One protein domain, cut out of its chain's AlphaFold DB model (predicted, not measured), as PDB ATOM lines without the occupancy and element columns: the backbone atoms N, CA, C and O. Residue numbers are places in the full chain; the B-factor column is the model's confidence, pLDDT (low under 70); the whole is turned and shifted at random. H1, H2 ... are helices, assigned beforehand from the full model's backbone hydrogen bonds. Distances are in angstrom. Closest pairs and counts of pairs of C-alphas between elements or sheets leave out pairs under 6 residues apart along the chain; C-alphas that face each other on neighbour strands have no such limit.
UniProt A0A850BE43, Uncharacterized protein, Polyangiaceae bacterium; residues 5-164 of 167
ATOM      1  N   ILE A   5     262.807 -54.524  42.392       58.69
ATOM      2  CA  ILE A   5     262.314 -53.160  42.629       58.69
ATOM      3  C   ILE A   5     261.425 -53.108  43.877       58.69
ATOM      4  O   ILE A   5     261.529 -52.157  44.652       58.69
ATOM      5  N   GLN A   6     260.579 -54.122  44.089       58.25
ATOM      6  CA  GLN A   6     259.652 -54.176  45.224       58.25
ATOM      7  C   GLN A   6     260.343 -54.601  46.524       58.25
ATOM      8  O   GLN A   6     259.969 -54.137  47.598       58.25
ATOM      9  N   ALA A   7     261.379 -55.439  46.435       61.69
ATOM     10  CA  ALA A   7     262.061 -55.978  47.608       61.69
ATOM     11  C   ALA A   7     263.089 -55.010  48.228       61.69
ATOM     12  O   ALA A   7     263.249 -54.981  49.448       61.69
ATOM     13  N   SER A   8     263.825 -54.227  47.422       80.12
ATOM     14  CA  SER A   8     264.770 -53.223  47.939       80.12
ATOM     15  C   SER A   8     265.224 -52.231  46.857       80.12
ATOM     16  O   SER A   8     266.109 -52.557  46.058       80.12
ATOM     17  N   PRO A   9     264.736 -50.973  46.874       80.31
ATOM     18  CA  PRO A   9     265.120 -49.957  45.891       80.31
ATOM     19  C   PRO A   9     266.634 -49.731  45.809       80.31
ATOM     20  O   PRO A   9     267.197 -49.639  44.723       80.31
ATOM     21  N   LYS A  10     267.333 -49.709  46.951       83.19
ATOM     22  CA  LYS A  10     268.792 -49.514  46.986       83.19
ATOM     23  C   LYS A  10     269.553 -50.701  46.389       83.19
ATOM     24  O   LYS A  10     270.585 -50.503  45.752       83.19
ATOM     25  N   ARG A  11     269.065 -51.930  46.592       85.31
ATOM     26  CA  ARG A  11     269.657 -53.136  45.992       85.31
ATOM     27  C   ARG A  11     269.433 -53.159  44.483       85.31
ATOM     28  O   ARG A  11     270.370 -53.474  43.761       85.31
ATOM     29  N   TRP A  12     268.245 -52.763  44.029       87.50
ATOM     30  CA  TRP A  12     267.939 -52.605  42.608       87.50
ATOM     31  C   TRP A  12     268.873 -51.598  41.929       87.50
ATOM     32  O   TRP A  12     269.507 -51.935  40.940       87.50
ATOM     33  N   LEU A  13     269.049 -50.399  42.492       90.56
ATOM     34  CA  LEU A  13     269.935 -49.386  41.896       90.56
ATOM     35  C   LEU A  13     271.394 -49.848  41.810       90.56
ATOM     36  O   LEU A  13     272.069 -49.574  40.825       90.56
ATOM     37  N   ARG A  14     271.881 -50.585  42.815       90.06
ATOM     38  CA  ARG A  14     273.222 -51.190  42.766       90.06
ATOM     39  C   ARG A  14     273.332 -52.269  41.694       90.06
ATOM     40  O   ARG A  14     274.349 -52.329  41.020       90.06
ATOM     41  N   PHE A  15     272.299 -53.097  41.546       92.31
ATOM     42  CA  PHE A  15     272.237 -54.099  40.485       92.31
ATOM     43  C   PHE A  15     272.276 -53.443  39.100       92.31
ATOM     44  O   PHE A  15     273.102 -53.823  38.282       92.31
ATOM     45  N   VAL A  16     271.450 -52.417  38.869       91.62
ATOM     46  CA  VAL A  16     271.460 -51.662  37.608       91.62
ATOM     47  C   VAL A  16     272.831 -51.031  37.375       91.62
ATOM     48  O   VAL A  16     273.361 -51.142  36.280       91.62
ATOM     49  N   GLY A  17     273.445 -50.436  38.402       92.06
ATOM     50  CA  GLY A  17     274.804 -49.901  38.308       92.06
ATOM     51  C   GLY A  17     275.828 -50.941  37.860       92.06
ATOM     52  O   GLY A  17     276.533 -50.703  36.890       92.06
ATOM     53  N   ALA A  18     275.859 -52.108  38.506       91.31
ATOM     54  CA  ALA A  18     276.759 -53.194  38.119       91.31
ATOM     55  C   ALA A  18     276.495 -53.687  36.685       91.31
ATOM     56  O   ALA A  18     277.433 -53.964  35.950       91.31
ATOM     57  N   ALA A  19     275.227 -53.751  36.269       89.88
ATOM     58  CA  ALA A  19     274.857 -54.158  34.918       89.88
ATOM     59  C   ALA A  19     275.307 -53.142  33.851       89.88
ATOM     60  O   ALA A  19     275.769 -53.543  32.788       89.88
ATOM     61  N   ILE A  20     275.208 -51.833  34.126       90.38
ATOM     62  CA  ILE A  20     275.736 -50.804  33.214       90.38
ATOM     63  C   ILE A  20     277.267 -50.849  33.195       90.38
ATOM     64  O   ILE A  20     277.850 -50.682  32.135       90.38
ATOM     65  N   GLU A  21     277.928 -51.051  34.338       90.19
ATOM     66  CA  GLU A  21     279.397 -51.118  34.408       90.19
ATOM     67  C   GLU A  21     279.951 -52.285  33.582       90.19
ATOM     68  O   GLU A  21     280.933 -52.115  32.866       90.19
ATOM     69  N   ASP A  22     279.283 -53.438  33.638       88.88
ATOM     70  CA  ASP A  22     279.633 -54.630  32.863       88.88
ATOM     71  C   ASP A  22     279.412 -54.426  31.353       88.88
ATOM     72  O   ASP A  22     280.301 -54.700  30.548       88.88
ATOM     73  N   ALA A  23     278.256 -53.879  30.960       78.31
ATOM     74  CA  ALA A  23     277.898 -53.689  29.550       78.31
ATOM     75  C   ALA A  23     278.579 -52.469  28.895       78.31
ATOM     76  O   ALA A  23     278.899 -52.491  27.707       78.31
ATOM     77  N   TYR A  24     278.810 -51.401  29.663       82.31
ATOM     78  CA  TYR A  24     279.328 -50.111  29.201       82.31
ATOM     79  C   TYR A  24     280.414 -49.577  30.158       82.31
ATOM     80  O   TYR A  24     280.247 -48.506  30.755       82.31
ATOM     81  N   PRO A  25     281.568 -50.259  30.285       81.56
ATOM     82  CA  PRO A  25     282.619 -49.894  31.246       81.56
ATOM     83  C   PRO A  25     283.221 -48.502  31.002       81.56
ATOM     84  O   PRO A  25     283.772 -47.884  31.909       81.56
ATOM     85  N   MET A  26     283.091 -47.981  29.777       78.38
ATOM     86  CA  MET A  26     283.547 -46.641  29.392       78.38
ATOM     87  C   MET A  26     282.482 -45.554  29.583       78.38
ATOM     88  O   MET A  26     282.713 -44.397  29.227       78.38
ATOM     89  N   SER A  27     281.313 -45.901  30.127       80.06
ATOM     90  CA  SER A  27     280.250 -44.937  30.391       80.06
ATOM     91  C   SER A  27     280.753 -43.819  31.319       80.06
ATOM     92  O   SER A  27     281.339 -44.111  32.368       80.06
ATOM     93  N   PRO A  28     280.491 -42.532  31.008       79.75
ATOM     94  CA  PRO A  28     280.965 -41.401  31.810       79.75
ATOM     95  C   PRO A  28     280.533 -41.437  33.279       79.75
ATOM     96  O   PRO A  28     281.154 -40.792  34.121       79.75
ATOM     97  N   ILE A  29     279.479 -42.189  33.616       80.62
ATOM     98  CA  ILE A  29     279.042 -42.341  35.006       80.62
ATOM     99  C   ILE A  29     280.058 -43.114  35.858       80.62
ATOM    100  O   ILE A  29     280.072 -42.907  37.063       80.62
ATOM    101  N   PHE A  30     280.921 -43.945  35.262       83.00
ATOM    102  CA  PHE A  30     281.980 -44.693  35.959       83.00
ATOM    103  C   PHE A  30     283.356 -44.034  35.867       83.00
ATOM    104  O   PHE A  30     284.350 -44.595  36.330       83.00
ATOM    105  N   ALA A  31     283.442 -42.824  35.305       81.31
ATOM    106  CA  ALA A  31     284.681 -42.063  35.345       81.31
ATOM    107  C   ALA A  31     285.130 -41.875  36.805       81.31
ATOM    108  O   ALA A  31     284.316 -41.595  37.683       81.31
ATOM    109  N   ARG A  32     286.441 -41.976  37.066       76.94
ATOM    110  CA  ARG A  32     287.017 -41.900  38.428       76.94
ATOM    111  C   ARG A  32     286.604 -40.657  39.222       76.94
ATOM    112  O   ARG A  32     286.607 -40.696  40.445       76.94
ATOM    113  N   ALA A  33     286.282 -39.565  38.532       77.94
ATOM    114  CA  ALA A  33     285.835 -38.319  39.144       77.94
ATOM    115  C   ALA A  33     284.397 -38.383  39.700       77.94
ATOM    116  O   ALA A  33     284.000 -37.488  40.439       77.94
ATOM    117  N   VAL A  34     283.615 -39.411  39.356       77.38
ATOM    118  CA  VAL A  34     282.224 -39.572  39.789       77.38
ATOM    119  C   VAL A  34     282.166 -40.487  41.014       77.38
ATOM    120  O   VAL A  34     282.404 -41.698  40.943       77.38
ATOM    121  N   ASP A  35     281.812 -39.914  42.161       84.38
ATOM    122  CA  ASP A  35     281.653 -40.660  43.407       84.38
ATOM    123  C   ASP A  35     280.438 -41.616  43.378       84.38
ATOM    124  O   ASP A  35     279.537 -41.512  42.538       84.38
ATOM    125  N   ASP A  36     280.408 -42.570  44.312       83.56
ATOM    126  CA  ASP A  36     279.367 -43.605  44.394       83.56
ATOM    127  C   ASP A  36     277.956 -43.035  44.613       83.56
ATOM    128  O   ASP A  36     276.970 -43.602  44.131       83.56
ATOM    129  N   ARG A  37     277.831 -41.918  45.344       82.62
ATOM    130  CA  ARG A  37     276.537 -41.271  45.607       82.62
ATOM    131  C   ARG A  37     276.015 -40.659  44.314       82.62
ATOM    132  O   ARG A  37     274.877 -40.938  43.940       82.62
ATOM    133  N   THR A  38     276.853 -39.905  43.608       81.81
ATOM    134  CA  THR A  38     276.535 -39.318  42.302       81.81
ATOM    135  C   THR A  38     276.178 -40.398  41.278       81.81
ATOM    136  O   THR A  38     275.181 -40.265  40.568       81.81
ATOM    137  N   ARG A  39     276.909 -41.520  41.251       85.31
ATOM    138  CA  ARG A  39     276.569 -42.687  40.419       85.31
ATOM    139  C   ARG A  39     275.173 -43.228  40.709       85.31
ATOM    140  O   ARG A  39     274.364 -43.362  39.792       85.31
ATOM    141  N   LEU A  40     274.868 -43.508  41.976       84.88
ATOM    142  CA  LEU A  40     273.565 -44.051  42.372       84.88
ATOM    143  C   LEU A  40     272.403 -43.110  42.042       84.88
ATOM    144  O   LEU A  40     271.319 -43.589  41.710       84.88
ATOM    145  N   LEU A  41     272.620 -41.798  42.116       81.94
ATOM    146  CA  LEU A  41     271.621 -40.799  41.744       81.94
ATOM    147  C   LEU A  41     271.344 -40.812  40.242       81.94
ATOM    148  O   LEU A  41     270.188 -40.941  39.852       81.94
ATOM    149  N   LYS A  42     272.391 -40.810  39.407       84.62
ATOM    150  CA  LYS A  42     272.232 -40.919  37.946       84.62
ATOM    151  C   LYS A  42     271.474 -42.187  37.554       84.62
ATOM    152  O   LYS A  42     270.530 -42.134  36.772       84.62
ATOM    153  N   ILE A  43     271.825 -43.320  38.165       88.69
ATOM    154  CA  ILE A  43     271.134 -44.597  37.934       88.69
ATOM    155  C   ILE A  43     269.658 -44.519  38.362       88.69
ATOM    156  O   ILE A  43     268.776 -45.039  37.671       88.69
ATOM    157  N   ALA A  44     269.366 -43.862  39.489       87.31
ATOM    158  CA  ALA A  44     267.996 -43.654  39.946       87.31
ATOM    159  C   ALA A  44     267.185 -42.801  38.968       87.31
ATOM    160  O   ALA A  44     266.020 -43.117  38.716       87.31
ATOM    161  N   ASP A  45     267.801 -41.778  38.385       86.88
ATOM    162  CA  ASP A  45     267.153 -40.886  37.431       86.88
ATOM    163  C   ASP A  45     266.865 -41.587  36.097       86.88
ATOM    164  O   ASP A  45     265.770 -41.432  35.555       86.88
ATOM    165  N   TYR A  46     267.765 -42.450  35.608       88.94
ATOM    166  CA  TYR A  46     267.477 -43.311  34.449       88.94
ATOM    167  C   TYR A  46     266.280 -44.224  34.715       88.94
ATOM    168  O   TYR A  46     265.354 -44.308  33.903       88.94
ATOM    169  N   CYS A  47     266.245 -44.849  35.895       89.62
ATOM    170  CA  CYS A  47     265.128 -45.700  36.295       89.62
ATOM    171  C   CYS A  47     263.816 -44.913  36.428       89.62
ATOM    172  O   CYS A  47     262.748 -45.423  36.091       89.62
ATOM    173  N   ASP A  48     263.857 -43.683  36.940       85.88
ATOM    174  CA  ASP A  48     262.666 -42.844  37.062       85.88
ATOM    175  C   ASP A  48     262.152 -42.371  35.699       85.88
ATOM    176  O   ASP A  48     260.938 -42.353  35.494       85.88
ATOM    177  N   ARG A  49     263.036 -42.092  34.737       87.12
ATOM    178  CA  ARG A  49     262.646 -41.784  33.351       87.12
ATOM    179  C   ARG A  49     262.035 -42.983  32.640       87.12
ATOM    180  O   ARG A  49     261.008 -42.824  31.984       87.12
ATOM    181  N   ALA A  50     262.572 -44.184  32.846       88.88
ATOM    182  CA  ALA A  50     261.946 -45.412  32.357       88.88
ATOM    183  C   ALA A  50     260.509 -45.550  32.903       88.88
ATOM    184  O   ALA A  50     259.558 -45.797  32.162       88.88
ATOM    185  N   ARG A  51     260.317 -45.293  34.204       86.19
ATOM    186  CA  ARG A  51     258.990 -45.331  34.841       86.19
ATOM    187  C   ARG A  51     258.059 -44.215  34.369       86.19
ATOM    188  O   ARG A  51     256.854 -44.456  34.253       86.19
ATOM    189  N   ALA A  52     258.575 -43.015  34.111       84.31
ATOM    190  CA  ALA A  52     257.795 -41.919  33.532       84.31
ATOM    191  C   ALA A  52     257.266 -42.318  32.147       84.31
ATOM    192  O   ALA A  52     256.082 -42.145  31.864       84.31
ATOM    193  N   ASN A  53     258.092 -43.027  31.376       83.62
ATOM    194  CA  ASN A  53     257.723 -43.713  30.143       83.62
ATOM    195  C   ASN A  53     256.911 -44.994  30.369       83.62
ATOM    196  O   ASN A  53     256.942 -45.882  29.541       83.62
ATOM    197  N   GLY A  54     256.181 -45.151  31.472       83.44
ATOM    198  CA  GLY A  54     255.233 -46.258  31.632       83.44
ATOM    199  C   GLY A  54     255.835 -47.659  31.803       83.44
ATOM    200  O   GLY A  54     255.058 -48.586  32.005       83.44
ATOM    201  N   LEU A  55     257.162 -47.820  31.797       86.44
ATOM    202  CA  LEU A  55     257.834 -49.107  32.001       86.44
ATOM    203  C   LEU A  55     257.753 -49.520  33.475       86.44
ATOM    204  O   LEU A  55     257.835 -48.670  34.374       86.44
ATOM    205  N   ARG A  56     257.508 -50.804  33.749       85.00
ATOM    206  CA  ARG A  56     257.158 -51.271  35.107       85.00
ATOM    207  C   ARG A  56     257.967 -52.465  35.569       85.00
ATOM    208  O   ARG A  56     258.169 -52.599  36.773       85.00
ATOM    209  N   THR A  57     258.414 -53.307  34.653       84.88
ATOM    210  CA  THR A  57     259.208 -54.485  34.990       84.88
ATOM    211  C   THR A  57     260.695 -54.147  35.059       84.88
ATOM    212  O   THR A  57     261.179 -53.219  34.409       84.88
ATOM    213  N   ASP A  58     261.429 -54.933  35.845       87.31
ATOM    214  CA  ASP A  58     262.884 -54.845  35.979       87.31
ATOM    215  C   ASP A  58     263.574 -54.906  34.601       87.31
ATOM    216  O   ASP A  58     264.470 -54.111  34.325       87.31
ATOM    217  N   ALA A  59     263.108 -55.796  33.715       81.94
ATOM    218  CA  ALA A  59     263.654 -55.982  32.369       81.94
ATOM    219  C   ALA A  59     263.405 -54.775  31.452       81.94
ATOM    220  O   ALA A  59     264.330 -54.311  30.790       81.94
ATOM    221  N   GLU A  60     262.184 -54.233  31.442       85.31
ATOM    222  CA  GLU A  60     261.857 -53.044  30.644       85.31
ATOM    223  C   GLU A  60     262.677 -51.829  31.092       85.31
ATOM    224  O   GLU A  60     263.230 -51.106  30.265       85.31
ATOM    225  N   ILE A  61     262.784 -51.613  32.407       90.12
ATOM    226  CA  ILE A  61     263.558 -50.499  32.955       90.12
ATOM    227  C   ILE A  61     265.032 -50.655  32.592       90.12
ATOM    228  O   ILE A  61     265.637 -49.689  32.138       90.12
ATOM    229  N   LEU A  62     265.605 -51.850  32.757       87.25
ATOM    230  CA  LEU A  62     267.005 -52.095  32.417       87.25
ATOM    231  C   LEU A  62     267.274 -51.872  30.922       87.25
ATOM    232  O   LEU A  62     268.238 -51.192  30.586       87.25
ATOM    233  N   GLY A  63     266.393 -52.360  30.043       83.88
ATOM    234  CA  GLY A  63     266.502 -52.139  28.598       83.88
ATOM    235  C   GLY A  63     266.473 -50.655  28.228       83.88
ATOM    236  O   GLY A  63     267.311 -50.188  27.462       83.88
ATOM    237  N   PHE A  64     265.574 -49.879  28.837       90.06
ATOM    238  CA  PHE A  64     265.527 -48.427  28.651       90.06
ATOM    239  C   PHE A  64     266.818 -47.736  29.104       90.06
ATOM    240  O   PHE A  64     267.321 -46.854  28.410       90.06
ATOM    241  N   VAL A  65     267.374 -48.140  30.250       89.94
ATOM    242  CA  VAL A  65     268.648 -47.599  30.742       89.94
ATOM    243  C   VAL A  65     269.807 -47.961  29.810       89.94
ATOM    244  O   VAL A  65     270.651 -47.113  29.550       89.94
ATOM    245  N   PHE A  66     269.849 -49.171  29.260       84.12
ATOM    246  CA  PHE A  66     270.899 -49.567  28.316       84.12
ATOM    247  C   PHE A  66     270.882 -48.730  27.036       84.12
ATOM    248  O   PHE A  66     271.927 -48.231  26.630       84.12
ATOM    249  N   LEU A  67     269.705 -48.418  26.493       81.94
ATOM    250  CA  LEU A  67     269.603 -47.520  25.337       81.94
ATOM    251  C   LEU A  67     270.094 -46.099  25.625       81.94
ATOM    252  O   LEU A  67     270.617 -45.439  24.732       81.94
ATOM    253  N   MET A  68     269.978 -45.621  26.872       85.69
ATOM    254  CA  MET A  68     270.577 -44.338  27.264       85.69
ATOM    255  C   MET A  68     272.101 -44.333  27.136       85.69
ATOM    256  O   MET A  68     272.689 -43.269  26.954       85.69
ATOM    257  N   HIS A  69     272.734 -45.499  27.259       82.00
ATOM    258  CA  HIS A  69     274.179 -45.661  27.128       82.00
ATOM    259  C   HIS A  69     274.614 -46.056  25.716       82.00
ATOM    260  O   HIS A  69     275.718 -45.701  25.318       82.00
ATOM    261  N   GLU A  70     273.760 -46.753  24.970       75.94
ATOM    262  CA  GLU A  70     274.033 -47.183  23.599       75.94
ATOM    263  C   GLU A  70     273.813 -46.068  22.573       75.94
ATOM    264  O   GLU A  70     274.623 -45.905  21.668       75.94
ATOM    265  N   ILE A  71     272.748 -45.279  22.740       74.00
ATOM    266  CA  ILE A  71     272.322 -44.275  21.760       74.00
ATOM    267  C   ILE A  71     272.718 -42.883  22.247       74.00
ATOM    268  O   ILE A  71     273.655 -42.264  21.752       74.00
ATOM    269  N   ALA A  72     272.002 -42.384  23.254       75.44
ATOM    270  CA  ALA A  72     272.372 -41.187  23.987       75.44
ATOM    271  C   ALA A  72     271.549 -41.067  25.268       75.44
ATOM    272  O   ALA A  72     270.383 -41.480  25.309       75.44
ATOM    273  N   PRO A  73     272.057 -40.353  26.287       77.38
ATOM    274  CA  PRO A  73     271.367 -40.279  27.564       77.38
ATOM    275  C   PRO A  73     270.029 -39.523  27.540       77.38
ATOM    276  O   PRO A  73     269.316 -39.503  28.542       77.38
ATOM    277  N   HIS A  74     269.674 -38.877  26.428       77.75
ATOM    278  CA  HIS A  74     268.464 -38.070  26.243       77.75
ATOM    279  C   HIS A  74     267.607 -38.514  25.045       77.75
ATOM    280  O   HIS A  74     266.752 -37.754  24.601       77.75
ATOM    281  N   PHE A  75     267.798 -39.738  24.536       81.56
ATOM    282  CA  PHE A  75     267.085 -40.218  23.346       81.56
ATOM    283  C   PHE A  75     265.545 -40.115  23.472       81.56
ATOM    284  O   PHE A  75     264.870 -39.678  22.547       81.56
ATOM    285  N   ASP A  76     264.975 -40.417  24.645       83.38
ATOM    286  CA  ASP A  76     263.530 -40.373  24.938       83.38
ATOM    287  C   ASP A  76     262.929 -38.957  24.958       83.38
ATOM    288  O   ASP A  76     261.710 -38.802  25.096       83.38
ATOM    289  N   GLN A  77     263.776 -37.930  24.845       79.56
ATOM    290  CA  GLN A  77     263.393 -36.522  24.737       79.56
ATOM    291  C   GLN A  77     263.399 -36.028  23.287       79.56
ATOM    292  O   GLN A  77     262.904 -34.934  23.016       79.56
ATOM    293  N   HIS A  78     263.925 -36.819  22.347       80.00
ATOM    294  CA  HIS A  78     263.904 -36.464  20.935       80.00
ATOM    295  C   HIS A  78     262.455 -36.376  20.429       80.00
ATOM    296  O   HIS A  78     261.697 -37.320  20.664       80.00
ATOM    297  N   PRO A  79     262.042 -35.313  19.710       74.94
ATOM    298  CA  PRO A  79     260.636 -35.082  19.359       74.94
ATOM    299  C   PRO A  79     259.942 -36.273  18.685       74.94
ATOM    300  O   PRO A  79     258.817 -36.618  19.042       74.94
ATOM    301  N   HIS A  80     260.621 -36.945  17.751       78.62
ATOM    302  CA  HIS A  80     260.069 -38.107  17.044       78.62
ATOM    303  C   HIS A  80     259.962 -39.363  17.925       78.62
ATOM    304  O   HIS A  80     258.931 -40.033  17.911       78.62
ATOM    305  N   ILE A  81     260.975 -39.651  18.747       82.44
ATOM    306  CA  ILE A  81     260.956 -40.781  19.693       82.44
ATOM    307  C   ILE A  81     259.878 -40.544  20.751       82.44
ATOM    308  O   ILE A  81     259.084 -41.430  21.063       82.44
ATOM    309  N   ARG A  82     259.800 -39.312  21.255       82.69
ATOM    310  CA  ARG A  82     258.788 -38.869  22.207       82.69
ATOM    311  C   ARG A  82     257.377 -39.048  21.650       82.69
ATOM    312  O   ARG A  82     256.548 -39.646  22.327       82.69
ATOM    313  N   ALA A  83     257.128 -38.637  20.404       81.44
ATOM    314  CA  ALA A  83     255.833 -38.819  19.745       81.44
ATOM    315  C   ALA A  83     255.404 -40.295  19.668       81.44
ATOM    316  O   ALA A  83     254.229 -40.610  19.850       81.44
ATOM    317  N   VAL A  84     256.349 -41.215  19.449       85.12
ATOM    318  CA  VAL A  84     256.062 -42.657  19.471       85.12
ATOM    319  C   VAL A  84     255.716 -43.135  20.876       85.12
ATOM    320  O   VAL A  84     254.702 -43.805  21.072       85.12
ATOM    321  N   LEU A  85     256.511 -42.738  21.867       83.38
ATOM    322  CA  LEU A  85     256.287 -43.101  23.262       83.38
ATOM    323  C   LEU A  85     255.004 -42.480  23.849       83.38
ATOM    324  O   LEU A  85     254.418 -43.049  24.772       83.38
ATOM    325  N   ASP A  86     254.531 -41.358  23.308       80.06
ATOM    326  CA  ASP A  86     253.295 -40.679  23.724       80.06
ATOM    327  C   ASP A  86     252.048 -41.159  22.998       80.06
ATOM    328  O   ASP A  86     250.951 -40.848  23.454       80.06
ATOM    329  N   GLY A  87     252.196 -41.949  21.928       78.88
ATOM    330  CA  GLY A  87     251.076 -42.453  21.137       78.88
ATOM    331  C   GLY A  87     249.933 -42.955  22.025       78.88
ATOM    332  O   GLY A  87     250.114 -43.840  22.867       78.88
ATOM    333  N   GLU A  88     248.762 -42.340  21.900       67.00
ATOM    334  CA  GLU A  88     247.575 -42.780  22.626       67.00
ATOM    335  C   GLU A  88     246.989 -44.025  21.944       67.00
ATOM    336  O   GLU A  88     247.089 -44.193  20.731       67.00
ATOM    337  N   GLY A  89     246.391 -44.926  22.728       74.38
ATOM    338  CA  GLY A  89     245.719 -46.128  22.211       74.38
ATOM    339  C   GLY A  89     246.562 -47.407  22.174       74.38
ATOM    340  O   GLY A  89     245.992 -48.484  22.024       74.38
ATOM    341  N   GLU A  90     247.877 -47.329  22.401       79.56
ATOM    342  CA  GLU A  90     248.763 -48.501  22.466       79.56
ATOM    343  C   GLU A  90     249.325 -48.732  23.886       79.56
ATOM    344  O   GLU A  90     249.739 -47.785  24.573       79.56
ATOM    345  N   PRO A  91     249.402 -49.996  24.354       81.88
ATOM    346  CA  PRO A  91     250.157 -50.340  25.555       81.88
ATOM    347  C   PRO A  91     251.609 -49.865  25.448       81.88
ATOM    348  O   PRO A  91     252.191 -49.842  24.366       81.88
ATOM    349  N   MET A  92     252.229 -49.504  26.576       79.62
ATOM    350  CA  MET A  92     253.605 -48.992  26.562       79.62
ATOM    351  C   MET A  92     254.606 -49.977  25.941       79.62
ATOM    352  O   MET A  92     255.454 -49.551  25.169       79.62
ATOM    353  N   GLY A  93     254.466 -51.281  26.204       72.62
ATOM    354  CA  GLY A  93     255.309 -52.301  25.572       72.62
ATOM    355  C   GLY A  93     255.245 -52.264  24.040       72.62
ATOM    356  O   GLY A  93     256.282 -52.300  23.392       72.62
ATOM    357  N   ALA A  94     254.057 -52.067  23.459       80.50
ATOM    358  CA  ALA A  94     253.898 -51.963  22.006       80.50
ATOM    359  C   ALA A  94     254.546 -50.687  21.441       80.50
ATOM    360  O   ALA A  94     255.231 -50.734  20.422       80.50
ATOM    361  N   ARG A  95     254.400 -49.553  22.139       83.81
ATOM    362  CA  ARG A  95     255.071 -48.293  21.763       83.81
ATOM    363  C   ARG A  95     256.584 -48.401  21.839       83.81
ATOM    364  O   ARG A  95     257.288 -47.860  20.993       83.81
ATOM    365  N   TRP A  96     257.068 -49.109  22.853       81.38
ATOM    366  CA  TRP A  96     258.478 -49.389  23.049       81.38
ATOM    367  C   TRP A  96     259.046 -50.260  21.929       81.38
ATOM    368  O   TRP A  96     260.055 -49.905  21.332       81.38
ATOM    369  N   GLU A  97     258.361 -51.348  21.576       79.75
ATOM    370  CA  GLU A  97     258.729 -52.202  20.442       79.75
ATOM    371  C   GLU A  97     258.727 -51.432  19.116       79.75
ATOM    372  O   GLU A  97     259.577 -51.672  18.258       79.75
ATOM    373  N   ARG A  98     257.811 -50.468  18.952       82.25
ATOM    374  CA  ARG A  98     257.707 -49.648  17.738       82.25
ATOM    375  C   ARG A  98     258.941 -48.791  17.476       82.25
ATOM    376  O   ARG A  98     259.252 -48.561  16.312       82.25
ATOM    377  N   LEU A  99     259.675 -48.388  18.517       80.00
ATOM    378  CA  LEU A  99     260.943 -47.671  18.350       80.00
ATOM    379  C   LEU A  99     261.980 -48.467  17.544       80.00
ATOM    380  O   LEU A  99     262.857 -47.862  16.940       80.00
ATOM    381  N   PHE A 100     261.868 -49.796  17.506       76.44
ATOM    382  CA  PHE A 100     262.828 -50.689  16.851       76.44
ATOM    383  C   PHE A 100     262.279 -51.332  15.575       76.44
ATOM    384  O   PHE A 100     262.888 -52.253  15.030       76.44
ATOM    385  N   GLN A 101     261.112 -50.892  15.095       76.62
ATOM    386  CA  GLN A 101     260.546 -51.427  13.864       76.62
ATOM    387  C   GLN A 101     261.264 -50.822  12.644       76.62
ATOM    388  O   GLN A 101     261.249 -49.603  12.482       76.62
ATOM    389  N   PRO A 102     261.842 -51.647  11.745       57.19
ATOM    390  CA  PRO A 102     262.731 -51.202  10.659       57.19
ATOM    391  C   PRO A 102     261.984 -50.586   9.460       57.19
ATOM    392  O   PRO A 102     262.227 -50.940   8.308       57.19
ATOM    393  N   ARG A 103     260.963 -49.762   9.712       65.19
ATOM    394  CA  ARG A 103     260.087 -49.184   8.676       65.19
ATOM    395  C   ARG A 103     259.671 -47.740   8.940       65.19
ATOM    396  O   ARG A 103     258.858 -47.208   8.189       65.19
ATOM    397  N   ASP A 104     260.187 -47.119   9.993       75.94
ATOM    398  CA  ASP A 104     259.890 -45.728  10.314       75.94
ATOM    399  C   ASP A 104     261.122 -44.863  10.024       75.94
ATOM    400  O   ASP A 104     262.002 -44.681  10.864       75.94
ATOM    401  N   GLU A 105     261.181 -44.318   8.805       77.69
ATOM    402  CA  GLU A 105     262.277 -43.444   8.368       77.69
ATOM    403  C   GLU A 105     262.446 -42.204   9.263       77.69
ATOM    404  O   GLU A 105     263.527 -41.617   9.317       77.69
ATOM    405  N   ALA A 106     261.385 -41.748   9.943       74.12
ATOM    406  CA  ALA A 106     261.480 -40.616  10.859       74.12
ATOM    407  C   ALA A 106     262.158 -41.020  12.174       74.12
ATOM    408  O   ALA A 106     262.933 -40.232  12.716       74.12
ATOM    409  N   LEU A 107     261.919 -42.242  12.657       77.50
ATOM    410  CA  LEU A 107     262.660 -42.806  13.784       77.50
ATOM    411  C   LEU A 107     264.122 -43.078  13.428       77.50
ATOM    412  O   LEU A 107     264.999 -42.710  14.200       77.50
ATOM    413  N   GLU A 108     264.402 -43.644  12.255       79.62
ATOM    414  CA  GLU A 108     265.783 -43.878  11.806       79.62
ATOM    415  C   GLU A 108     266.574 -42.566  11.710       79.62
ATOM    416  O   GLU A 108     267.694 -42.476  12.212       79.62
ATOM    417  N   ARG A 109     265.967 -41.511  11.147       79.62
ATOM    418  CA  ARG A 109     266.570 -40.169  11.134       79.62
ATOM    419  C   ARG A 109     266.764 -39.609  12.539       79.62
ATOM    420  O   ARG A 109     267.828 -39.073  12.817       79.62
ATOM    421  N   ALA A 110     265.784 -39.765  13.426       77.50
ATOM    422  CA  ALA A 110     265.895 -39.320  14.811       77.50
ATOM    423  C   ALA A 110     267.059 -39.994  15.548       77.50
ATOM    424  O   ALA A 110     267.832 -39.318  16.224       77.50
ATOM    425  N   PHE A 111     267.217 -41.310  15.399       75.81
ATOM    426  CA  PHE A 111     268.350 -42.030  15.976       75.81
ATOM    427  C   PHE A 111     269.679 -41.562  15.379       75.81
ATOM    428  O   PHE A 111     270.593 -41.244  16.135       75.81
ATOM    429  N   ALA A 112     269.759 -41.393  14.056       78.19
ATOM    430  CA  ALA A 112     270.955 -40.863  13.407       78.19
ATOM    431  C   ALA A 112     271.294 -39.427  13.861       78.19
ATOM    432  O   ALA A 112     272.461 -39.100  14.052       78.19
ATOM    433  N   GLU A 113     270.301 -38.557  14.066       75.94
ATOM    434  CA  GLU A 113     270.490 -37.196  14.592       75.94
ATOM    435  C   GLU A 113     271.036 -37.209  16.023       75.94
ATOM    436  O   GLU A 113     271.939 -36.436  16.352       75.94
ATOM    437  N   ILE A 114     270.530 -38.116  16.860       74.75
ATOM    438  CA  ILE A 114     271.011 -38.316  18.227       74.75
ATOM    439  C   ILE A 114     272.458 -38.828  18.227       74.75
ATOM    440  O   ILE A 114     273.284 -38.305  18.975       74.75
ATOM    441  N   GLU A 115     272.783 -39.800  17.375       71.69
ATOM    442  CA  GLU A 115     274.133 -40.363  17.244       71.69
ATOM    443  C   GLU A 115     275.130 -39.330  16.694       71.69
ATOM    444  O   GLU A 115     276.221 -39.157  17.240       71.69
ATOM    445  N   MET A 116     274.748 -38.576  15.658       68.62
ATOM    446  CA  MET A 116     275.588 -37.533  15.052       68.62
ATOM    447  C   MET A 116     275.741 -36.291  15.944       68.62
ATOM    448  O   MET A 116     276.782 -35.633  15.912       68.62
ATOM    449  N   GLY A 117     274.730 -35.964  16.757       60.75
ATOM    450  CA  GLY A 117     274.793 -34.923  17.790       60.75
ATOM    451  C   GLY A 117     275.469 -35.383  19.092       60.75
ATOM    452  O   GLY A 117     275.787 -34.556  19.950       60.75
ATOM    453  N   GLY A 118     275.709 -36.691  19.223       48.22
ATOM    454  CA  GLY A 118     276.146 -37.419  20.414       48.22
ATOM    455  C   GLY A 118     277.657 -37.513  20.606       48.22
ATOM    456  O   GLY A 118     278.157 -38.490  21.158       48.22
ATOM    457  N   GLY A 119     278.410 -36.486  20.206       39.66
ATOM    458  CA  GLY A 119     279.781 -36.330  20.684       39.66
ATOM    459  C   GLY A 119     279.769 -36.186  22.206       39.66
ATOM    460  O   GLY A 119     279.197 -35.226  22.726       39.66
ATOM    461  N   ALA A 120     280.380 -37.146  22.907       42.41
ATOM    462  CA  ALA A 120     280.572 -37.152  24.351       42.41
ATOM    463  C   ALA A 120     280.916 -35.747  24.869       42.41
ATOM    464  O   ALA A 120     282.024 -35.254  24.668       42.41
ATOM    465  N   ARG A 121     279.965 -35.100  25.548       39.91
ATOM    466  CA  ARG A 121     280.271 -33.943  26.384       39.91
ATOM    467  C   ARG A 121     280.424 -34.450  27.819       39.91
ATOM    468  O   ARG A 121     279.420 -34.855  28.413       39.91
ATOM    469  N   PRO A 122     281.651 -34.499  28.359       39.75
ATOM    470  CA  PRO A 122     281.944 -35.014  29.699       39.75
ATOM    471  C   PRO A 122     281.362 -34.171  30.859       39.75
ATOM    472  O   PRO A 122     281.567 -34.502  32.023       39.75
ATOM    473  N   ASP A 123     280.618 -33.113  30.548       43.16
ATOM    474  CA  ASP A 123     280.297 -31.981  31.417       43.16
ATOM    475  C   ASP A 123     278.856 -31.447  31.236       43.16
ATOM    476  O   ASP A 123     278.535 -30.344  31.673       43.16
ATOM    477  N   ILE A 124     277.940 -32.216  30.630       43.59
ATOM    478  CA  ILE A 124     276.520 -31.822  30.585       43.59
ATOM    479  C   ILE A 124     275.871 -32.090  31.950       43.59
ATOM    480  O   ILE A 124     275.533 -33.234  32.264       43.59
ATOM    481  N   ASP A 125     275.628 -31.022  32.716       48.94
ATOM    482  CA  ASP A 125     274.493 -30.964  33.647       48.94
ATOM    483  C   ASP A 125     273.263 -31.480  32.898       48.94
ATOM    484  O   ASP A 125     272.915 -30.968  31.823       48.94
ATOM    485  N   TRP A 126     272.634 -32.536  33.406       55.47
ATOM    486  CA  TRP A 126     271.608 -33.267  32.666       55.47
ATOM    487  C   TRP A 126     270.507 -32.310  32.192       55.47
ATOM    488  O   TRP A 126     270.194 -31.341  32.876       55.47
ATOM    489  N   HIS A 127     269.899 -32.539  31.017       60.69
ATOM    490  CA  HIS A 127     268.864 -31.636  30.465       60.69
ATOM    491  C   HIS A 127     267.816 -31.237  31.513       60.69
ATOM    492  O   HIS A 127     267.583 -30.057  31.740       60.69
ATOM    493  N   ILE A 128     267.303 -32.221  32.256       62.75
ATOM    494  CA  ILE A 128     266.333 -32.018  33.342       62.75
ATOM    495  C   ILE A 128     266.902 -31.158  34.487       62.75
ATOM    496  O   ILE A 128     266.173 -30.380  35.100       62.75
ATOM    497  N   GLU A 129     268.195 -31.275  34.784       63.31
ATOM    498  CA  GLU A 129     268.867 -30.495  35.827       63.31
ATOM    499  C   GLU A 129     269.008 -29.023  35.427       63.31
ATOM    500  O   GLU A 129     268.783 -28.149  36.271       63.31
ATOM    501  N   ARG A 130     269.289 -28.762  34.141       67.12
ATOM    502  CA  ARG A 130     269.393 -27.416  33.549       67.12
ATOM    503  C   ARG A 130     268.043 -26.733  33.359       67.12
ATOM    504  O   ARG A 130     267.975 -25.510  33.413       67.12
ATOM    505  N   CYS A 131     266.976 -27.499  33.155       69.12
ATOM    506  CA  CYS A 131     265.634 -26.949  33.010       69.12
ATOM    507  C   CYS A 131     265.138 -26.311  34.319       69.12
ATOM    508  O   CYS A 131     265.223 -26.898  35.410       69.12
ATOM    509  N   GLY A 132     264.594 -25.099  34.207       78.75
ATOM    510  CA  GLY A 132     263.930 -24.366  35.282       78.75
ATOM    511  C   GLY A 132     262.495 -24.834  35.517       78.75
ATOM    512  O   GLY A 132     261.963 -24.665  36.614       78.75
ATOM    513  N   SER A 133     261.883 -25.483  34.523       81.69
ATOM    514  CA  SER A 133     260.508 -25.976  34.595       81.69
ATOM    515  C   SER A 133     260.330 -27.355  33.955       81.69
ATOM    516  O   SER A 133     261.131 -27.802  33.131       81.69
ATOM    517  N   ALA A 134     259.237 -28.031  34.319       72.31
ATOM    518  CA  ALA A 134     258.838 -29.276  33.667       72.31
ATOM    519  C   ALA A 134     258.473 -29.055  32.192       72.31
ATOM    520  O   ALA A 134     258.666 -29.962  31.393       72.31
ATOM    521  N   GLU A 135     257.978 -27.867  31.831       78.94
ATOM    522  CA  GLU A 135     257.693 -27.480  30.444       78.94
ATOM    523  C   GLU A 135     258.968 -27.434  29.603       78.94
ATOM    524  O   GLU A 135     259.004 -27.983  28.513       78.94
ATOM    525  N   GLU A 136     260.058 -26.891  30.137       68.88
ATOM    526  CA  GLU A 136     261.353 -26.922  29.451       68.88
ATOM    527  C   GLU A 136     261.937 -28.342  29.368       68.88
ATOM    528  O   GLU A 136     262.534 -28.724  28.358       68.88
ATOM    529  N   ALA A 137     261.768 -29.140  30.427       64.00
ATOM    530  CA  ALA A 137     262.288 -30.506  30.480       64.00
ATOM    531  C   ALA A 137     261.506 -31.472  29.577       64.00
ATOM    532  O   ALA A 137     262.081 -32.406  29.019       64.00
ATOM    533  N   PHE A 138     260.198 -31.246  29.449       63.47
ATOM    534  CA  PHE A 138     259.236 -32.120  28.792       63.47
ATOM    535  C   PHE A 138     258.205 -31.294  27.996       63.47
ATOM    536  O   PHE A 138     257.015 -31.322  28.313       63.47
ATOM    537  N   PRO A 139     258.602 -30.558  26.943       57.16
ATOM    538  CA  PRO A 139     257.733 -29.574  26.282       57.16
ATOM    539  C   PRO A 139     256.402 -30.150  25.795       57.16
ATOM    540  O   PRO A 139     255.356 -29.530  25.985       57.16
ATOM    541  N   ALA A 140     256.409 -31.379  25.277       57.09
ATOM    542  CA  ALA A 140     255.198 -32.060  24.822       57.09
ATOM    543  C   ALA A 140     254.346 -32.667  25.957       57.09
ATOM    544  O   ALA A 140     253.131 -32.778  25.814       57.09
ATOM    545  N   THR A 141     254.950 -33.049  27.087       55.53
ATOM    546  CA  THR A 141     254.318 -33.925  28.097       55.53
ATOM    547  C   THR A 141     254.348 -33.388  29.522       55.53
ATOM    548  O   THR A 141     253.906 -34.068  30.443       55.53
ATOM    549  N   HIS A 142     254.794 -32.152  29.738       66.69
ATOM    550  CA  HIS A 142     254.867 -31.527  31.062       66.69
ATOM    551  C   HIS A 142     253.525 -31.482  31.807       66.69
ATOM    552  O   HIS A 142     253.505 -31.394  33.034       66.69
ATOM    553  N   LYS A 143     252.405 -31.542  31.073       71.31
ATOM    554  CA  LYS A 143     251.043 -31.598  31.625       71.31
ATOM    555  C   LYS A 143     250.670 -32.971  32.180       71.31
ATOM    556  O   LYS A 143     249.729 -33.065  32.963       71.31
ATOM    557  N   ASP A 144     251.381 -34.028  31.796       63.31
ATOM    558  CA  ASP A 144     251.176 -35.357  32.352       63.31
ATOM    559  C   ASP A 144     251.790 -35.425  33.768       63.31
ATOM    560  O   ASP A 144     252.996 -35.192  33.942       63.31
ATOM    561  N   PRO A 145     250.994 -35.774  34.800       66.75
ATOM    562  CA  PRO A 145     251.449 -35.799  36.187       66.75
ATOM    563  C   PRO A 145     252.679 -36.676  36.431       66.75
ATOM    564  O   PRO A 145     253.441 -36.401  37.354       66.75
ATOM    565  N   ARG A 146     252.903 -37.721  35.626       63.50
ATOM    566  CA  ARG A 146     254.056 -38.624  35.766       63.50
ATOM    567  C   ARG A 146     255.362 -37.909  35.439       63.50
ATOM    568  O   ARG A 146     256.343 -38.072  36.163       63.50
ATOM    569  N   PHE A 147     255.365 -37.100  34.382       61.44
ATOM    570  CA  PHE A 147     256.538 -36.340  33.949       61.44
ATOM    571  C   PHE A 147     256.786 -35.139  34.859       61.44
ATOM    572  O   PHE A 147     257.929 -34.901  35.249       61.44
ATOM    573  N   LEU A 148     255.725 -34.465  35.314       70.94
ATOM    574  CA  LEU A 148     255.836 -33.428  36.341       70.94
ATOM    575  C   LEU A 148     256.397 -33.990  37.658       70.94
ATOM    576  O   LEU A 148     257.324 -33.423  38.231       70.94
ATOM    577  N   GLN A 149     255.890 -35.130  38.133       68.12
ATOM    578  CA  GLN A 149     256.420 -35.787  39.333       68.12
ATOM    579  C   GLN A 149     257.864 -36.256  39.146       68.12
ATOM    580  O   GLN A 149     258.651 -36.165  40.086       68.12
ATOM    581  N   CYS A 150     258.226 -36.743  37.956       68.81
ATOM    582  CA  CYS A 150     259.604 -37.093  37.616       68.81
ATOM    583  C   CYS A 150     260.517 -35.865  37.725       68.81
ATOM    584  O   CYS A 150     261.487 -35.896  38.483       68.81
ATOM    585  N   PHE A 151     260.143 -34.757  37.073       72.81
ATOM    586  CA  PHE A 151     260.854 -33.480  37.147       72.81
ATOM    587  C   PHE A 151     261.048 -33.027  38.599       72.81
ATOM    588  O   PHE A 151     262.172 -32.811  39.044       72.81
ATOM    589  N   LEU A 152     259.962 -32.960  39.375       77.62
ATOM    590  CA  LEU A 152     260.001 -32.518  40.770       77.62
ATOM    591  C   LEU A 152     260.854 -33.439  41.652       77.62
ATOM    592  O   LEU A 152     261.603 -32.944  42.492       77.62
ATOM    593  N   ARG A 153     260.788 -34.765  41.462       72.62
ATOM    594  CA  ARG A 153     261.617 -35.728  42.212       72.62
ATOM    595  C   ARG A 153     263.103 -35.544  41.916       72.62
ATOM    596  O   ARG A 153     263.896 -35.598  42.854       72.62
ATOM    597  N   ILE A 154     263.466 -35.315  40.655       68.00
ATOM    598  CA  ILE A 154     264.856 -35.081  40.240       68.00
ATOM    599  C   ILE A 154     265.361 -33.754  40.833       68.00
ATOM    600  O   ILE A 154     266.375 -33.739  41.533       68.00
ATOM    601  N   LYS A 155     264.603 -32.655  40.684       76.75
ATOM    602  CA  LYS A 155     264.979 -31.346  41.253       76.75
ATOM    603  C   LYS A 155     265.085 -31.385  42.782       76.75
ATOM    604  O   LYS A 155     266.052 -30.867  43.333       76.75
ATOM    605  N   ALA A 156     264.145 -32.033  43.475       74.31
ATOM    606  CA  ALA A 156     264.166 -32.141  44.935       74.31
ATOM    607  C   ALA A 156     265.394 -32.907  45.456       74.31
ATOM    608  O   ALA A 156     265.990 -32.500  46.453       74.31
ATOM    609  N   ARG A 157     265.816 -33.982  44.771       69.00
ATOM    610  CA  ARG A 157     267.059 -34.693  45.116       69.00
ATOM    611  C   ARG A 157     268.272 -33.789  44.965       69.00
ATOM    612  O   ARG A 157     269.103 -33.762  45.860       69.00
ATOM    613  N   HIS A 158     268.349 -33.035  43.872       65.00
ATOM    614  CA  HIS A 158     269.472 -32.137  43.610       65.00
ATOM    615  C   HIS A 158     269.570 -31.005  44.636       65.00
ATOM    616  O   HIS A 158     270.662 -30.717  45.118       65.00
ATOM    617  N   VAL A 159     268.442 -30.422  45.052       66.44
ATOM    618  CA  VAL A 159     268.418 -29.411  46.124       66.44
ATOM    619  C   VAL A 159     268.910 -29.991  47.453       66.44
ATOM    620  O   VAL A 159     269.744 -29.377  48.114       66.44
ATOM    621  N   ALA A 160     268.476 -31.203  47.814       60.22
ATOM    622  CA  ALA A 160     268.938 -31.885  49.026       60.22
ATOM    623  C   ALA A 160     270.449 -32.203  49.025       60.22
ATOM    624  O   ALA A 160     271.015 -32.486  50.075       60.22
ATOM    625  N   LEU A 161     271.101 -32.164  47.860       51.38
ATOM    626  CA  LEU A 161     272.530 -32.433  47.673       51.38
ATOM    627  C   LEU A 161     273.364 -31.156  47.508       51.38
ATOM    628  O   LEU A 161     274.552 -31.151  47.821       51.38
ATOM    629  N   GLY A 162     272.756 -30.077  47.007       50.22
ATOM    630  CA  GLY A 162     273.379 -28.758  46.891       50.22
ATOM    631  C   GLY A 162     273.477 -28.011  48.223       50.22
ATOM    632  O   GLY A 162     274.370 -27.189  48.385       50.22
ATOM    633  N   GLY A 163     272.615 -28.337  49.194       42.19
ATOM    634  CA  GLY A 163     272.611 -27.731  50.532       42.19
ATOM    635  C   GLY A 163     273.725 -28.191  51.485       42.19
ATOM    636  O   GLY A 163     273.828 -27.646  52.575       42.19
ATOM    637  N   GLU A 164     274.561 -29.166  51.106       42.44
ATOM    638  CA  GLU A 164     275.713 -29.629  51.910       42.44
ATOM    639  C   GLU A 164     277.045 -28.959  51.499       42.44
ATOM    640  O   GLU A 164     278.103 -29.386  51.952       42.44
TER     641      GLU A 164
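What this domain is: This is residues 5 to 164 of the 167 residues of an uncharacterized protein of Polyangiaceae bacterium (UniProt A0A850BE43). Helix H2 runs near the middle, with H1 and H3 crossing it on one side and the long H9 running back along it on the opposite side. The short H7 and H8 pack on H9, while H4, H5 and H6 form a separate group to one side of these helices, in which H4 and H5 make a helical hairpin and H6 meets H4 near the first residues of both, making a corner. The printed part has 160 residues with nine named helices, H1 to H9 in order along the chain, and no named strand; its class is all helix. It is compact, with a radius of gyration of the C-alphas of 15.5 A and spans of 46 by 34 by 33 A.

Where its parts are: H1, residues 9 to 23, begins at C-alpha 9 (265.120, -49.957, 45.891) and is 21.1 A long from first to last C-alpha. H2, residues 36 to 52, is 24.2 A long and begins at C-alpha 36 (279.367, -43.605, 44.394). H3, residues 58 to 70, is 18.3 A long. H4 is residues 79 to 86, H5 residues 92 to 98, and H6 residues 105 to 117, 17.8 A long. H7, residues 127 to 130, and H8, residues 134 to 137, have four residues each. H9, residues 145 to 162, is 25.4 A long and ends at C-alpha 162 (273.379, -28.758, 46.891).

How they stand to each other: H2 and H9 are the hubs, each touching three other helices. Residues 13 to 17 of H1 touch H2, about perpendicular at 82 degrees; the closest C-alphas, of Leu 13 and Ile 43, are 6.3 A apart. H3 touches residues 46 to 51 of H2, closest at the C-alphas of Ala 50 and Ile 61, 5.4 A, at a steep tilt of 69 degrees, only just short of about perpendicular. H1 and H3 are close but not clearly touching, with the C-alphas of Val 16 and Leu 62 6.9 A apart. Residues 146 to 154 of H9 touch H2 at a shallow tilt of 11 degrees, opposite ways, closest at the C-alphas of Ala 52 and Arg 146, 5.5 A. H9 touches H7, closest at the C-alphas of Glu 129 and Lys 155, 6.7 A, and H8, closest at those of Ala 134 and Leu 148, 5.8 A. H7 and H8 touch only at the corner, and only just, with 3 pairs of C-alphas within 8 A. The hairpin of H4 and H5 is closest at the C-alphas of Leu 85 and Arg 95, 5.5 A. Residues 106 to 110 of H6 touch H4 at a steep tilt of 57 degrees, closest at the C-alphas of His 80 and Leu 107, 6.3 A. H3 and H5 are only just apart, 8.3 A at their closest C-alphas. In H1 to H6 and H9 every O i to N i+4 pair is within hydrogen-bond range; H7 and H8 are too short for such a pair.

The domain as a whole: The two C-alphas farthest apart, of Arg 103 and Glu 164, are 50.0 A apart. The printed part has no cut. The link from H1 to H2, residues 24 to 35, is long. The mean pLDDT of the printed part is 75.3, with 44 residues under 70, among them 116 to 131 and 157 to 164.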